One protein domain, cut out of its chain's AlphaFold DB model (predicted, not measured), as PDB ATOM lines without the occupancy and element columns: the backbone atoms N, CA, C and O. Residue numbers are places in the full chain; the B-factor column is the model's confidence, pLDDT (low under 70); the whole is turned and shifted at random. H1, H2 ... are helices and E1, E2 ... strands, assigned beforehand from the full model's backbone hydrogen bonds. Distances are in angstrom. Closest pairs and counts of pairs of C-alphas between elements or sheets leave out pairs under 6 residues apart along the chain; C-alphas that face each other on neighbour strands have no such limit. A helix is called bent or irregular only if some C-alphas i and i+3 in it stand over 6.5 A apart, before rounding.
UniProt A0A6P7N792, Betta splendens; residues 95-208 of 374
ATOM      1  N   ASP A  95     156.762  12.937 190.835       83.44
ATOM      2  CA  ASP A  95     155.872  14.027 191.236       83.44
ATOM      3  C   ASP A  95     156.251  14.642 192.596       83.44
ATOM      4  O   ASP A  95     156.043  15.839 192.800       83.44
ATOM      5  N   TYR A  96     156.861  13.871 193.506       84.62
ATOM      6  CA  TYR A  96     157.339  14.381 194.799       84.62
ATOM      7  C   TYR A  96     158.593  15.255 194.690       84.62
ATOM      8  O   TYR A  96     158.921  15.979 195.630       84.62
ATOM      9  N   PHE A  97     159.306  15.190 193.565       84.88
ATOM     10  CA  PHE A  97     160.538  15.945 193.330       84.88
ATOM     11  C   PHE A  97     160.331  17.130 192.380       84.88
ATOM     12  O   PHE A  97     161.281  17.852 192.068       84.88
ATOM     13  N   ASP A  98     159.090  17.383 191.959       82.38
ATOM     14  CA  ASP A  98     158.729  18.569 191.193       82.38
ATOM     15  C   ASP A  98     158.540  19.785 192.112       82.38
ATOM     16  O   ASP A  98     157.441  20.186 192.506       82.38
ATOM     17  N   PHE A  99     159.667  20.420 192.408       77.75
ATOM     18  CA  PHE A  99     159.763  21.645 193.194       77.75
ATOM     19  C   PHE A  99     158.953  22.827 192.639       77.75
ATOM     20  O   PHE A  99     158.703  23.782 193.370       77.75
ATOM     21  N   SER A 100     158.530  22.792 191.369       76.12
ATOM     22  CA  SER A 100     157.703  23.855 190.788       76.12
ATOM     23  C   SER A 100     156.249  23.813 191.271       76.12
ATOM     24  O   SER A 100     155.572  24.843 191.282       76.12
ATOM     25  N   LYS A 101     155.775  22.640 191.710       74.06
ATOM     26  CA  LYS A 101     154.413  22.433 192.222       74.06
ATOM     27  C   LYS A 101     154.289  22.752 193.715       74.06
ATOM     28  O   LYS A 101     153.188  23.056 194.179       74.06
ATOM     29  N   ASP A 102     155.390  22.717 194.466       73.62
ATOM     30  CA  ASP A 102     155.377  22.958 195.910       73.62
ATOM     31  C   ASP A 102     155.437  24.458 196.243       73.62
ATOM     32  O   ASP A 102     156.494  25.088 196.301       73.62
ATOM     33  N   LYS A 103     154.267  25.039 196.526       71.62
ATOM     34  CA  LYS A 103     154.132  26.446 196.943       71.62
ATOM     35  C   LYS A 103     154.826  26.753 198.274       71.62
ATOM     36  O   LYS A 103     155.156  27.909 198.528       71.62
ATOM     37  N   ASN A 104     155.052  25.745 199.119       69.88
ATOM     38  CA  ASN A 104     155.679  25.892 200.432       69.88
ATOM     39  C   ASN A 104     157.185  25.622 200.408       69.88
ATOM     40  O   ASN A 104     157.839  25.702 201.453       69.88
ATOM     41  N   LEU A 105     157.755  25.363 199.228       74.44
ATOM     42  CA  LEU A 105     159.157  25.009 199.086       74.44
ATOM     43  C   LEU A 105     160.079  26.012 199.782       74.44
ATOM     44  O   LEU A 105     160.940  25.610 200.557       74.44
ATOM     45  N   ALA A 106     159.851  27.315 199.594       69.12
ATOM     46  CA  ALA A 106     160.673  28.370 200.186       69.12
ATOM     47  C   ALA A 106     160.787  28.275 201.722       69.12
ATOM     48  O   ALA A 106     161.859  28.517 202.278       69.12
ATOM     49  N   HIS A 107     159.715  27.870 202.412       73.00
ATOM     50  CA  HIS A 107     159.722  27.662 203.865       73.00
ATOM     51  C   HIS A 107     160.400  26.355 204.281       73.00
ATOM     52  O   HIS A 107     160.920  26.257 205.394       73.00
ATOM     53  N   ASN A 108     160.403  25.356 203.402       75.38
ATOM     54  CA  ASN A 108     161.022  24.064 203.657       75.38
ATOM     55  C   ASN A 108     162.528  24.072 203.366       75.38
ATOM     56  O   ASN A 108     163.262  23.361 204.046       75.38
ATOM     57  N   LEU A 109     163.023  24.921 202.454       77.19
ATOM     58  CA  LEU A 109     164.451  25.011 202.098       77.19
ATOM     59  C   LEU A 109     165.371  25.286 203.299       77.19
ATOM     60  O   LEU A 109     166.490  24.776 203.342       77.19
ATOM     61  N   THR A 110     164.910  26.067 204.278       77.81
ATOM     62  CA  THR A 110     165.676  26.390 205.495       77.81
ATOM     63  C   THR A 110     165.630  25.285 206.547       77.81
ATOM     64  O   THR A 110     166.424  25.301 207.490       77.81
ATOM     65  N   ARG A 111     164.725  24.308 206.412       87.06
ATOM     66  CA  ARG A 111     164.611  23.199 207.357       87.06
ATOM     67  C   ARG A 111     165.733  22.204 207.142       87.06
ATOM     68  O   ARG A 111     166.118  21.890 206.017       87.06
ATOM     69  N   THR A 112     166.209  21.654 208.252       91.06
ATOM     70  CA  THR A 112     167.234  20.616 208.245       91.06
ATOM     71  C   THR A 112     166.725  19.327 208.866       91.06
ATOM     72  O   THR A 112     165.978  19.345 209.847       91.06
ATOM     73  N   PHE A 113     167.191  18.205 208.336       91.44
ATOM     74  CA  PHE A 113     166.806  16.864 208.736       91.44
ATOM     75  C   PHE A 113     168.051  16.036 209.055       91.44
ATOM     76  O   PHE A 113     169.063  16.171 208.377       91.44
ATOM     77  N   PRO A 114     168.012  15.174 210.075       91.50
ATOM     78  CA  PRO A 114     169.129  14.332 210.436       91.50
ATOM     79  C   PRO A 114     169.240  13.178 209.449       91.50
ATOM     80  O   PRO A 114     168.327  12.358 209.335       91.50
ATOM     81  N   LEU A 115     170.383  13.094 208.789       90.25
ATOM     82  CA  LEU A 115     170.726  12.016 207.885       90.25
ATOM     83  C   LEU A 115     171.047  10.754 208.685       90.25
ATOM     84  O   LEU A 115     171.965  10.750 209.508       90.25
ATOM     85  N   VAL A 116     170.277   9.691 208.475       89.88
ATOM     86  CA  VAL A 116     170.352   8.458 209.266       89.88
ATOM     87  C   VAL A 116     171.345   7.485 208.655       89.88
ATOM     88  O   VAL A 116     171.325   7.224 207.453       89.88
ATOM     89  N   LYS A 117     172.188   6.901 209.505       83.69
ATOM     90  CA  LYS A 117     173.141   5.874 209.096       83.69
ATOM     91  C   LYS A 117     172.448   4.502 209.005       83.69
ATOM     92  O   LYS A 117     171.757   4.114 209.951       83.69
ATOM     93  N   PRO A 118     172.606   3.737 207.913       82.31
ATOM     94  CA  PRO A 118     172.153   2.346 207.876       82.31
ATOM     95  C   PRO A 118     173.014   1.475 208.805       82.31
ATOM     96  O   PRO A 118     174.183   1.781 209.034       82.31
ATOM     97  N   LYS A 119     172.467   0.377 209.341       81.69
ATOM     98  CA  LYS A 119     173.233  -0.531 210.220       81.69
ATOM     99  C   LYS A 119     174.330  -1.295 209.478       81.69
ATOM    100  O   LYS A 119     175.433  -1.417 209.995       81.69
ATOM    101  N   ASN A 120     174.013  -1.809 208.289       68.69
ATOM    102  CA  ASN A 120     174.812  -2.856 207.642       68.69
ATOM    103  C   ASN A 120     175.300  -2.493 206.234       68.69
ATOM    104  O   ASN A 120     176.020  -3.277 205.624       68.69
ATOM    105  N   THR A 121     174.898  -1.343 205.694       67.12
ATOM    106  CA  THR A 121     175.128  -1.000 204.288       67.12
ATOM    107  C   THR A 121     175.534   0.461 204.138       67.12
ATOM    108  O   THR A 121     175.178   1.325 204.938       67.12
ATOM    109  N   THR A 122     176.285   0.742 203.080       69.62
ATOM    110  CA  THR A 122     176.512   2.099 202.567       69.62
ATOM    111  C   THR A 122     175.544   2.420 201.429       69.62
ATOM    112  O   THR A 122     175.835   3.275 200.599       69.62
ATOM    113  N   ASP A 123     174.424   1.697 201.352       82.00
ATOM    114  CA  ASP A 123     173.445   1.873 200.291       82.00
ATOM    115  C   ASP A 123     172.712   3.205 200.481       82.00
ATOM    116  O   ASP A 123     172.127   3.484 201.536       82.00
ATOM    117  N   LEU A 124     172.779   4.042 199.448       84.25
ATOM    118  CA  LEU A 124     172.155   5.354 199.432       84.25
ATOM    119  C   LEU A 124     170.628   5.226 199.509       84.25
ATOM    120  O   LEU A 124     170.008   5.990 200.250       84.25
ATOM    121  N   LEU A 125     170.037   4.238 198.829       87.88
ATOM    122  CA  LEU A 125     168.593   3.990 198.852       87.88
ATOM    123  C   LEU A 125     168.122   3.689 200.275       87.88
ATOM    124  O   LEU A 125     167.200   4.325 200.793       87.88
ATOM    125  N   GLN A 126     168.831   2.797 200.962       88.38
ATOM    126  CA  GLN A 126     168.550   2.459 202.351       88.38
ATOM    127  C   GLN A 126     168.779   3.641 203.305       88.38
ATOM    128  O   GLN A 126     167.976   3.873 204.211       88.38
ATOM    129  N   CYS A 127     169.835   4.431 203.091       88.56
ATOM    130  CA  CYS A 127     170.111   5.639 203.872       88.56
ATOM    131  C   CYS A 127     168.983   6.676 203.751       88.56
ATOM    132  O   CYS A 127     168.524   7.212 204.768       88.56
ATOM    133  N   MET A 128     168.486   6.923 202.536       91.81
ATOM    134  CA  MET A 128     167.385   7.860 202.297       91.81
ATOM    135  C   MET A 128     166.074   7.343 202.883       91.81
ATOM    136  O   MET A 128     165.430   8.066 203.646       91.81
ATOM    137  N   GLY A 129     165.739   6.070 202.660       91.62
ATOM    138  CA  GLY A 129     164.556   5.448 203.259       91.62
ATOM    139  C   GLY A 129     164.560   5.537 204.791       91.62
ATOM    140  O   GLY A 129     163.573   5.948 205.406       91.62
ATOM    141  N   CYS A 130     165.698   5.264 205.436       91.44
ATOM    142  CA  CYS A 130     165.844   5.415 206.885       91.44
ATOM    143  C   CYS A 130     165.715   6.871 207.359       91.44
ATOM    144  O   CYS A 130     165.104   7.138 208.400       91.44
ATOM    145  N   THR A 131     166.263   7.815 206.597       92.56
ATOM    146  CA  THR A 131     166.207   9.249 206.904       92.56
ATOM    147  C   THR A 131     164.781   9.788 206.837       92.56
ATOM    148  O   THR A 131     164.322  10.442 207.783       92.56
ATOM    149  N   LEU A 132     164.053   9.452 205.770       93.00
ATOM    150  CA  LEU A 132     162.642   9.792 205.597       93.00
ATOM    151  C   LEU A 132     161.790   9.158 206.694       93.00
ATOM    152  O   LEU A 132     161.001   9.844 207.342       93.00
ATOM    153  N   LYS A 133     162.023   7.878 207.003       91.31
ATOM    154  CA  LYS A 133     161.298   7.171 208.062       91.31
ATOM    155  C   LYS A 133     161.475   7.817 209.434       91.31
ATOM    156  O   LYS A 133     160.489   8.004 210.150       91.31
ATOM    157  N   LYS A 134     162.706   8.185 209.812       91.06
ATOM    158  CA  LYS A 134     162.976   8.889 211.081       91.06
ATOM    159  C   LYS A 134     162.350  10.285 211.100       91.06
ATOM    160  O   LYS A 134     162.026  10.803 212.164       91.06
ATOM    161  N   SER A 135     162.168  10.889 209.931       90.75
ATOM    162  CA  SER A 135     161.655  12.250 209.775       90.75
ATOM    163  C   SER A 135     160.174  12.331 209.402       90.75
ATOM    164  O   SER A 135     159.676  13.437 209.231       90.75
ATOM    165  N   LYS A 136     159.449  11.206 209.358       85.81
ATOM    166  CA  LYS A 136     158.050  11.117 208.902       85.81
ATOM    167  C   LYS A 136     157.055  12.054 209.604       85.81
ATOM    168  O   LYS A 136     155.995  12.322 209.066       85.81
ATOM    169  N   GLY A 137     157.366  12.512 210.821       86.00
ATOM    170  CA  GLY A 137     156.528  13.449 211.583       86.00
ATOM    171  C   GLY A 137     156.920  14.923 211.434       86.00
ATOM    172  O   GLY A 137     156.264  15.783 212.007       86.00
ATOM    173  N   ARG A 138     158.010  15.222 210.717       86.00
ATOM    174  CA  ARG A 138     158.521  16.590 210.528       86.00
ATOM    175  C   ARG A 138     158.076  17.226 209.221       86.00
ATOM    176  O   ARG A 138     158.022  18.452 209.140       86.00
ATOM    177  N   ASP A 139     157.773  16.401 208.231       87.50
ATOM    178  CA  ASP A 139     157.243  16.832 206.950       87.50
ATOM    179  C   ASP A 139     156.064  15.939 206.562       87.50
ATOM    180  O   ASP A 139     156.103  14.725 206.779       87.50
ATOM    181  N   LYS A 140     155.004  16.550 206.022       87.00
ATOM    182  CA  LYS A 140     153.778  15.838 205.656       87.00
ATOM    183  C   LYS A 140     153.973  14.944 204.433       87.00
ATOM    184  O   LYS A 140     153.247  13.969 204.326       87.00
ATOM    185  N   GLN A 141     154.930  15.235 203.551       86.12
ATOM    186  CA  GLN A 141     155.167  14.473 202.319       86.12
ATOM    187  C   GLN A 141     155.960  13.184 202.575       86.12
ATOM    188  O   GLN A 141     155.766  12.185 201.888       86.12
ATOM    189  N   PHE A 142     156.822  13.158 203.595       90.50
ATOM    190  CA  PHE A 142     157.726  12.026 203.843       90.50
ATOM    191  C   PHE A 142     157.036  10.669 204.053       90.50
ATOM    192  O   PHE A 142     157.562   9.679 203.544       90.50
ATOM    193  N   PRO A 143     155.892  10.558 204.759       89.50
ATOM    194  CA  PRO A 143     155.143   9.305 204.828       89.50
ATOM    195  C   PRO A 143     154.705   8.774 203.459       89.50
ATOM    196  O   PRO A 143     154.714   7.561 203.260       89.50
ATOM    197  N   TYR A 144     154.335   9.664 202.536       88.69
ATOM    198  CA  TYR A 144     153.874   9.299 201.199       88.69
ATOM    199  C   TYR A 144     155.045   8.891 200.311       88.69
ATOM    200  O   TYR A 144     155.028   7.796 199.766       88.69
ATOM    201  N   ILE A 145     156.132   9.671 200.306       89.88
ATOM    202  CA  ILE A 145     157.374   9.312 199.599       89.88
ATOM    203  C   ILE A 145     157.898   7.955 200.080       89.88
ATOM    204  O   ILE A 145     158.286   7.110 199.279       89.88
ATOM    205  N   LEU A 146     157.899   7.713 201.395       90.12
ATOM    206  CA  LEU A 146     158.360   6.440 201.947       90.12
ATOM    207  C   LEU A 146     157.502   5.266 201.456       90.12
ATOM    208  O   LEU A 146     158.033   4.199 201.166       90.12
ATOM    209  N   LYS A 147     156.186   5.463 201.387       87.31
ATOM    210  CA  LYS A 147     155.245   4.433 200.960       87.31
ATOM    211  C   LYS A 147     155.338   4.166 199.460       87.31
ATOM    212  O   LYS A 147     155.386   3.008 199.069       87.31
ATOM    213  N   ASP A 148     155.364   5.220 198.658       86.56
ATOM    214  CA  ASP A 148     155.227   5.113 197.209       86.56
ATOM    215  C   ASP A 148     156.580   4.813 196.536       86.56
ATOM    216  O   ASP A 148     156.611   4.165 195.495       86.56
ATOM    217  N   CYS A 149     157.706   5.211 197.154       87.88
ATOM    218  CA  CYS A 149     159.049   5.078 196.566       87.88
ATOM    219  C   CYS A 149     159.997   4.129 197.303       87.88
ATOM    220  O   CYS A 149     160.986   3.683 196.724       87.88
ATOM    221  N   PHE A 150     159.737   3.818 198.575       87.19
ATOM    222  CA  PHE A 150     160.650   3.038 199.419       87.19
ATOM    223  C   PHE A 150     159.962   1.842 200.089       87.19
ATOM    224  O   PHE A 150     160.379   1.413 201.167       87.19
ATOM    225  N   GLU A 151     158.940   1.266 199.447       79.00
ATOM    226  CA  GLU A 151     158.195   0.111 199.973       79.00
ATOM    227  C   GLU A 151     159.114  -1.089 200.291       79.00
ATOM    228  O   GLU A 151     158.862  -1.846 201.227       79.00
ATOM    229  N   SER A 152     160.240  -1.214 199.580       72.94
ATOM    230  CA  SER A 152     161.247  -2.264 199.771       72.94
ATOM    231  C   SER A 152     162.224  -2.028 200.935       72.94
ATOM    232  O   SER A 152     162.999  -2.927 201.278       72.94
ATOM    233  N   VAL A 153     162.231  -0.847 201.568       77.12
ATOM    234  CA  VAL A 153     163.203  -0.533 202.627       77.12
ATOM    235  C   VAL A 153     162.756  -1.104 203.970       77.12
ATOM    236  O   VAL A 153     161.885  -0.577 204.664       77.12
ATOM    237  N   ASN A 154     163.442  -2.168 204.392       74.94
ATOM    238  CA  ASN A 154     163.154  -2.849 205.647       74.94
ATOM    239  C   ASN A 154     163.401  -1.971 206.877       74.94
ATOM    240  O   ASN A 154     164.507  -1.492 207.145       74.94
ATOM    241  N   ALA A 155     162.362  -1.863 207.698       68.56
ATOM    242  CA  ALA A 155     162.308  -1.081 208.922       68.56
ATOM    243  C   ALA A 155     163.458  -1.317 209.913       68.56
ATOM    244  O   ALA A 155     163.859  -0.387 210.615       68.56
ATOM    245  N   GLU A 156     163.930  -2.554 209.995       76.94
ATOM    246  CA  GLU A 156     164.864  -3.041 211.012       76.94
ATOM    247  C   GLU A 156     166.325  -2.688 210.701       76.94
ATOM    248  O   GLU A 156     167.191  -2.717 211.583       76.94
ATOM    249  N   SER A 157     166.585  -2.298 209.452       80.50
ATOM    250  CA  SER A 157     167.918  -2.018 208.920       80.50
ATOM    251  C   SER A 157     168.468  -0.628 209.264       80.50
ATOM    252  O   SER A 157     169.657  -0.362 209.074       80.50
ATOM    253  N   CYS A 158     167.631   0.254 209.813       86.06
ATOM    254  CA  CYS A 158     168.013   1.617 210.165       86.06
ATOM    255  C   CYS A 158     168.715   1.672 211.525       86.06
ATOM    256  O   CYS A 158     168.221   1.104 212.503       86.06
ATOM    257  N   SER A 159     169.852   2.369 211.609       86.00
ATOM    258  CA  SER A 159     170.486   2.677 212.894       86.00
ATOM    259  C   SER A 159     169.784   3.859 213.564       86.00
ATOM    260  O   SER A 159     169.104   4.659 212.920       86.00
ATOM    261  N   ASN A 160     169.983   4.001 214.873       85.56
ATOM    262  CA  ASN A 160     169.608   5.220 215.587       85.56
ATOM    263  C   ASN A 160     170.634   6.347 215.380       85.56
ATOM    264  O   ASN A 160     170.304   7.513 215.618       85.56
ATOM    265  N   GLU A 161     171.835   6.015 214.897       87.25
ATOM    266  CA  GLU A 161     172.914   6.958 214.601       87.25
ATOM    267  C   GLU A 161     172.605   7.853 213.396       87.25
ATOM    268  O   GLU A 161     171.924   7.463 212.442       87.25
ATOM    269  N   THR A 162     173.136   9.073 213.432       88.00
ATOM    270  CA  THR A 162     172.973  10.073 212.375       88.00
ATOM    271  C   THR A 162     174.330  10.635 211.979       88.00
ATOM    272  O   THR A 162     175.144  10.909 212.858       88.00
ATOM    273  N   PHE A 163     174.563  10.849 210.685       83.62
ATOM    274  CA  PHE A 163     175.791  11.484 210.193       83.62
ATOM    275  C   PHE A 163     175.829  12.987 210.482       83.62
ATOM    276  O   PHE A 163     176.903  13.550 210.654       83.62
ATOM    277  N   GLY A 164     174.662  13.624 210.558       86.25
ATOM    278  CA  GLY A 164     174.509  15.053 210.796       86.25
ATOM    279  C   GLY A 164     173.190  15.564 210.245       86.25
ATOM    280  O   GLY A 164     172.338  14.771 209.845       86.25
ATOM    281  N   ASN A 165     173.029  16.883 210.218       89.44
ATOM    282  CA  ASN A 165     171.856  17.527 209.640       89.44
ATOM    283  C   ASN A 165     172.122  17.928 208.185       89.44
ATOM    284  O   ASN A 165     173.195  18.423 207.855       89.44
ATOM    285  N   ILE A 166     171.123  17.739 207.332       87.38
ATOM    286  CA  ILE A 166     171.129  18.094 205.917       87.38
ATOM    287  C   ILE A 166     169.921  18.977 205.606       87.38
ATOM    288  O   ILE A 166     168.868  18.805 206.216       87.38
ATOM    289  N   SER A 167     170.051  19.943 204.696       89.00
ATOM    290  CA  SER A 167     168.909  20.773 204.286       89.00
ATOM    291  C   SER A 167     167.842  19.934 203.579       89.00
ATOM    292  O   SER A 167     168.155  18.915 202.961       89.00
ATOM    293  N   TYR A 168     166.584  20.376 203.642       88.44
ATOM    294  CA  TYR A 168     165.468  19.748 202.929       88.44
ATOM    295  C   TYR A 168     165.775  19.558 201.441       88.44
ATOM    296  O   TYR A 168     165.608  18.470 200.906       88.44
ATOM    297  N   TYR A 169     166.299  20.602 200.795       85.69
ATOM    298  CA  TYR A 169     166.674  20.568 199.385       85.69
ATOM    299  C   TYR A 169     167.685  19.458 199.079       85.69
ATOM    300  O   TYR A 169     167.459  18.625 198.203       85.69
ATOM    301  N   ASN A 170     168.771  19.391 199.856       86.62
ATOM    302  CA  ASN A 170     169.796  18.373 199.664       86.62
ATOM    303  C   ASN A 170     169.253  16.968 199.962       86.62
ATOM    304  O   ASN A 170     169.601  16.023 199.259       86.62
ATOM    305  N   LEU A 171     168.379  16.826 200.967       90.12
ATOM    306  CA  LEU A 171     167.702  15.565 201.271       90.12
ATOM    307  C   LEU A 171     166.834  15.097 200.097       90.12
ATOM    308  O   LEU A 171     166.927  13.937 199.703       90.12
ATOM    309  N   MET A 172     166.020  15.980 199.521       88.88
ATOM    310  CA  MET A 172     165.151  15.643 198.392       88.88
ATOM    311  C   MET A 172     165.970  15.278 197.148       88.88
ATOM    312  O   MET A 172     165.699  14.253 196.531       88.88
ATOM    313  N   CYS A 173     167.039  16.017 196.838       86.62
ATOM    314  CA  CYS A 173     167.925  15.667 195.724       86.62
ATOM    315  C   CYS A 173     168.674  14.341 195.941       86.62
ATOM    316  O   CYS A 173     168.818  13.557 195.004       86.62
ATOM    317  N   LEU A 174     169.132  14.055 197.166       87.62
ATOM    318  CA  LEU A 174     169.741  12.762 197.501       87.62
ATOM    319  C   LEU A 174     168.741  11.616 197.368       87.62
ATOM    320  O   LEU A 174     169.093  10.564 196.843       87.62
ATOM    321  N   THR A 175     167.507  11.831 197.821       90.19
ATOM    322  CA  THR A 175     166.413  10.860 197.725       90.19
ATOM    323  C   THR A 175     166.105  10.546 196.271       90.19
ATOM    324  O   THR A 175     166.074   9.378 195.894       90.19
ATOM    325  N   ALA A 176     165.968  11.572 195.438       88.31
ATOM    326  CA  ALA A 176     165.713  11.387 194.023       88.31
ATOM    327  C   ALA A 176     166.839  10.637 193.303       88.31
ATOM    328  O   ALA A 176     166.586   9.739 192.503       88.31
ATOM    329  N   LYS A 177     168.094  10.963 193.633       85.25
ATOM    330  CA  LYS A 177     169.257  10.250 193.100       85.25
ATOM    331  C   LYS A 177     169.295   8.794 193.560       85.25
ATOM    332  O   LYS A 177     169.668   7.927 192.781       85.25
ATOM    333  N   ALA A 178     168.923   8.524 194.809       87.81
ATOM    334  CA  ALA A 178     168.864   7.167 195.344       87.81
ATOM    335  C   ALA A 178     167.842   6.292 194.604       87.81
ATOM    336  O   ALA A 178     168.041   5.090 194.492       87.81
ATOM    337  N   LEU A 179     166.777   6.912 194.092       86.81
ATOM    338  CA  LEU A 179     165.749   6.288 193.260       86.81
ATOM    339  C   LEU A 179     166.134   6.218 191.772       86.81
ATOM    340  O   LEU A 179     165.315   5.791 190.963       86.81
ATOM    341  N   GLU A 180     167.350   6.647 191.415       84.94
ATOM    342  CA  GLU A 180     167.850   6.711 190.036       84.94
ATOM    343  C   GLU A 180     166.924   7.495 189.090       84.94
ATOM    344  O   GLU A 180     166.846   7.207 187.896       84.94
ATOM    345  N   LEU A 181     166.224   8.511 189.611       81.62
ATOM    346  CA  LEU A 181     165.393   9.385 188.787       81.62
ATOM    347  C   LEU A 181     166.289  10.209 187.855       81.62
ATOM    348  O   LEU A 181     167.300  10.780 188.285       81.62
ATOM    349  N   ASN A 182     165.928  10.270 186.573       70.38
ATOM    350  CA  ASN A 182     166.740  10.952 185.573       70.38
ATOM    351  C   ASN A 182     166.895  12.434 185.927       70.38
ATOM    352  O   ASN A 182     165.938  13.153 186.218       70.38
ATOM    353  N   SER A 183     168.131  12.928 185.863       60.47
ATOM    354  CA  SER A 183     168.452  14.314 186.222       60.47
ATOM    355  C   SER A 183     167.799  15.349 185.295       60.47
ATOM    356  O   SER A 183     167.689  16.513 185.667       60.47
ATOM    357  N   THR A 184     167.350  14.938 184.105       60.56
ATOM    358  CA  THR A 184     166.557  15.774 183.188       60.56
ATOM    359  C   THR A 184     165.183  16.115 183.749       60.56
ATOM    360  O   THR A 184     164.653  17.192 183.463       60.56
ATOM    361  N   ASP A 185     164.635  15.222 184.567       60.19
ATOM    362  CA  ASP A 185     163.254  15.294 185.034       60.19
ATOM    363  C   ASP A 185     163.176  16.127 186.321       60.19
ATOM    364  O   ASP A 185     162.178  16.787 186.601       60.19
ATOM    365  N   ILE A 186     164.302  16.241 187.033       67.56
ATOM    366  CA  ILE A 186     164.433  17.012 188.270       67.56
ATOM    367  C   ILE A 186     165.286  18.246 188.014       67.56
ATOM    368  O   ILE A 186     166.418  18.382 188.479       67.56
ATOM    369  N   LYS A 187     164.695  19.189 187.276       64.44
ATOM    370  CA  LYS A 187     165.332  20.446 186.848       64.44
ATOM    371  C   LYS A 187     165.926  21.275 187.989       64.44
ATOM    372  O   LYS A 187     166.789  22.107 187.740       64.44
ATOM    373  N   ALA A 188     165.451  21.081 189.218       65.75
ATOM    374  CA  ALA A 188     165.946  21.828 190.363       65.75
ATOM    375  C   ALA A 188     167.258  21.270 190.919       65.75
ATOM    376  O   ALA A 188     168.029  22.045 191.465       65.75
ATOM    377  N   CYS A 189     167.533  19.968 190.791       73.94
ATOM    378  CA  CYS A 189     168.713  19.364 191.400       73.94
ATOM    379  C   CYS A 189     169.944  19.580 190.517       73.94
ATOM    380  O   CYS A 189     170.281  18.771 189.654       73.94
ATOM    381  N   HIS A 190     170.656  20.680 190.756       65.12
ATOM    382  CA  HIS A 190     171.967  20.894 190.154       65.12
ATOM    383  C   HIS A 190     173.005  19.963 190.793       65.12
ATOM    384  O   HIS A 190     173.624  20.289 191.801       65.12
ATOM    385  N   PHE A 191     173.223  18.805 190.171       60.31
ATOM    386  CA  PHE A 191     174.275  17.856 190.547       60.31
ATOM    387  C   PHE A 191     175.677  18.250 190.025       60.31
ATOM    388  O   PHE A 191     176.591  17.428 190.068       60.31
ATOM    389  N   GLY A 192     175.875  19.479 189.530       45.97
ATOM    390  CA  GLY A 192     177.161  19.936 188.982       45.97
ATOM    391  C   GLY A 192     178.327  19.721 189.958       45.97
ATOM    392  O   GLY A 192     178.207  20.061 191.134       45.97
ATOM    393  N   ASP A 193     179.406  19.088 189.476       42.44
ATOM    394  CA  ASP A 193     180.684  18.782 190.157       42.44
ATOM    395  C   ASP A 193     180.587  18.216 191.583       42.44
ATOM    396  O   ASP A 193     181.486  18.331 192.421       42.44
ATOM    397  N   SER A 194     179.473  17.555 191.873       46.00
ATOM    398  CA  SER A 194     179.109  17.129 193.217       46.00
ATOM    399  C   SER A 194     179.636  15.745 193.597       46.00
ATOM    400  O   SER A 194     179.254  15.237 194.643       46.00
ATOM    401  N   GLU A 195     180.560  15.134 192.841       46.44
ATOM    402  CA  GLU A 195     181.233  13.876 193.241       46.44
ATOM    403  C   GLU A 195     181.837  13.934 194.662       46.44
ATOM    404  O   GLU A 195     181.997  12.910 195.328       46.44
ATOM    405  N   THR A 196     182.111  15.139 195.167       47.28
ATOM    406  CA  THR A 196     182.594  15.412 196.527       47.28
ATOM    407  C   THR A 196     181.526  15.262 197.623       47.28
ATOM    408  O   THR A 196     181.866  14.880 198.747       47.28
ATOM    409  N   LEU A 197     180.241  15.469 197.312       47.75
ATOM    410  CA  LEU A 197     179.108  15.283 198.234       47.75
ATOM    411  C   LEU A 197     178.725  13.806 198.421       47.75
ATOM    412  O   LEU A 197     178.122  13.452 199.433       47.75
ATOM    413  N   PHE A 198     179.061  12.942 197.455       50.56
ATOM    414  CA  PHE A 198     178.475  11.598 197.335       50.56
ATOM    415  C   PHE A 198     179.363  10.439 197.787       50.56
ATOM    416  O   PHE A 198     178.901   9.298 197.814       50.56
ATOM    417  N   LYS A 199     180.610  10.683 198.200       52.47
ATOM    418  CA  LYS A 199     181.351   9.648 198.926       52.47
ATOM    419  C   LYS A 199     180.699   9.543 200.309       52.47
ATOM    420  O   LYS A 199     180.798  10.461 201.104       52.47
ATOM    421  N   LEU A 200     180.019   8.440 200.638       49.16
ATOM    422  CA  LEU A 200     179.442   8.246 201.983       49.16
ATOM    423  C   LEU A 200     180.426   8.519 203.151       49.16
ATOM    424  O   LEU A 200     179.970   9.006 204.186       49.16
ATOM    425  N   PRO A 201     181.753   8.305 203.015       47.78
ATOM    426  CA  PRO A 201     182.728   8.774 204.005       47.78
ATOM    427  C   PRO A 201     182.840  10.309 204.134       47.78
ATOM    428  O   PRO A 201     183.219  10.798 205.192       47.78
ATOM    429  N   SER A 202     182.513  11.087 203.094       41.00
ATOM    430  CA  SER A 202     182.560  12.561 203.075       41.00
ATOM    431  C   SER A 202     181.245  13.250 203.455       41.00
ATOM    432  O   SER A 202     181.262  14.446 203.741       41.00
ATOM    433  N   LEU A 203     180.124  12.530 203.591       47.69
ATOM    434  CA  LEU A 203     178.906  13.075 204.223       47.69
ATOM    435  C   LEU A 203     179.160  13.535 205.671       47.69
ATOM    436  O   LEU A 203     178.507  14.450 206.171       47.69
ATOM    437  N   GLN A 204     180.171  12.946 206.311       41.09
ATOM    438  CA  GLN A 204     180.677  13.340 207.620       41.09
ATOM    439  C   GLN A 204     181.289  14.755 207.622       41.09
ATOM    440  O   GLN A 204     181.234  15.433 208.641       41.09
ATOM    441  N   TYR A 205     181.807  15.231 206.482       36.00
ATOM    442  CA  TYR A 205     182.392  16.570 206.330       36.00
ATOM    443  C   TYR A 205     181.312  17.663 206.229       36.00
ATOM    444  O   TYR A 205     181.445  18.743 206.804       36.00
ATOM    445  N   TYR A 206     180.188  17.386 205.563       41.16
ATOM    446  CA  TYR A 206     179.110  18.372 205.392       41.16
ATOM    447  C   TYR A 206     178.240  18.556 206.639       41.16
ATOM    448  O   TYR A 206     177.714  19.647 206.852       41.16
ATOM    449  N   ALA A 207     178.174  17.552 207.516       46.94
ATOM    450  CA  ALA A 207     177.582  17.693 208.845       46.94
ATOM    451  C   ALA A 207     178.277  18.760 209.712       46.94
ATOM    452  O   ALA A 207     177.667  19.289 210.640       46.94
ATOM    453  N   THR A 208     179.545  19.071 209.420       38.81
ATOM    454  CA  THR A 208     180.389  19.970 210.223       38.81
ATOM    455  C   THR A 208     180.634  21.332 209.561       38.81
ATOM    456  O   THR A 208     181.105  22.245 210.229       38.81
TER     457      THR A 208
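What this domain is: This is residues 95 to 208 of the 374 residues of a protein of Betta splendens (UniProt A0A6P7N792). A two-stranded antiparallel ribbon, E1 with the sharply bent E2, has H2 packed on it and H4 reaching it with its residues 168 to 172, while H3 packs on H2 away from E1. A long unnamed stretch after H4 leads round to the short H5, which lies beside E2, and the short H1 sits at the outside near the start of H4. The printed part has 114 residues, with five named helices and two named strands in the order H1 E1 H2 H3 E2 H4 H5. The class is mixed, helices and strands, with under half of the residues, 56, in named elements. The whole is compact, with a radius of gyration of the C-alphas of 13.3 A and spans of 36 by 31 by 25 A.

How they stand to each other: Begin at the sheet, where E1, residues 112 to 118, and E2, residues 158 to 167, are antiparallel neighbours at 147 degrees. Look there for N 113 and O 166 at 2.8 A, and for N 117 and O 161 at 3.0 A, both within hydrogen-bond range. E2 bends by 87 degrees at residue 161. Next find H2, residues 124 to 135; its closest C-alphas to E1 are those of Thr 131 and Val 116, 4.8 A apart. H2 touches H4, residues 168 to 178, with its residues 124 to 129 alone, the closest C-alphas being those of Leu 125 and Ala 178, 4.7 A apart; they run opposite ways at a steep tilt of 38 degrees. H2 also touches H3, residues 142 to 149, in a helical hairpin, closest at the C-alphas of Leu 132 and Phe 142, 5.7 A apart; they run opposite ways at a shallow tilt of 33 degrees, only just short of steep. H3 and H4 are apart. H1, residues 105 to 108, is close to H4 but not clearly touching, with the C-alphas of Asn 108 and Tyr 168 closest at 6.2 A. H5, residues 203 to 206, comes closest to E2 at the C-alphas of Gln 204 and Phe 163, 5.8 A apart. Every O i to N i+4 pair is within hydrogen-bond range in H2, H3 and H4; H1 and H5 are too short for such a pair.

Where its parts are: Find C-alpha 112 at (167.234, 20.616, 208.245); from there E1 runs 18.9 A to C-alpha 118. E2 measures 20.1 A, H2 16.3 A, H4 15.1 A and H3 10.1 A. H1 begins at C-alpha 105, at (159.157, 25.009, 199.086), and H5 ends at C-alpha 206, at (179.110, 18.372, 205.392).

The domain as a whole: Look to Lys 103 and Asn 120 for the two C-alphas farthest apart, 37.4 A. The printed part has no cut. The link from H4 to H5, residues 179 to 202, is long. Mean pLDDT of the printed part is 76.6; it is under 70 at 31 residues, among them 183 to 188 and 190 to 208.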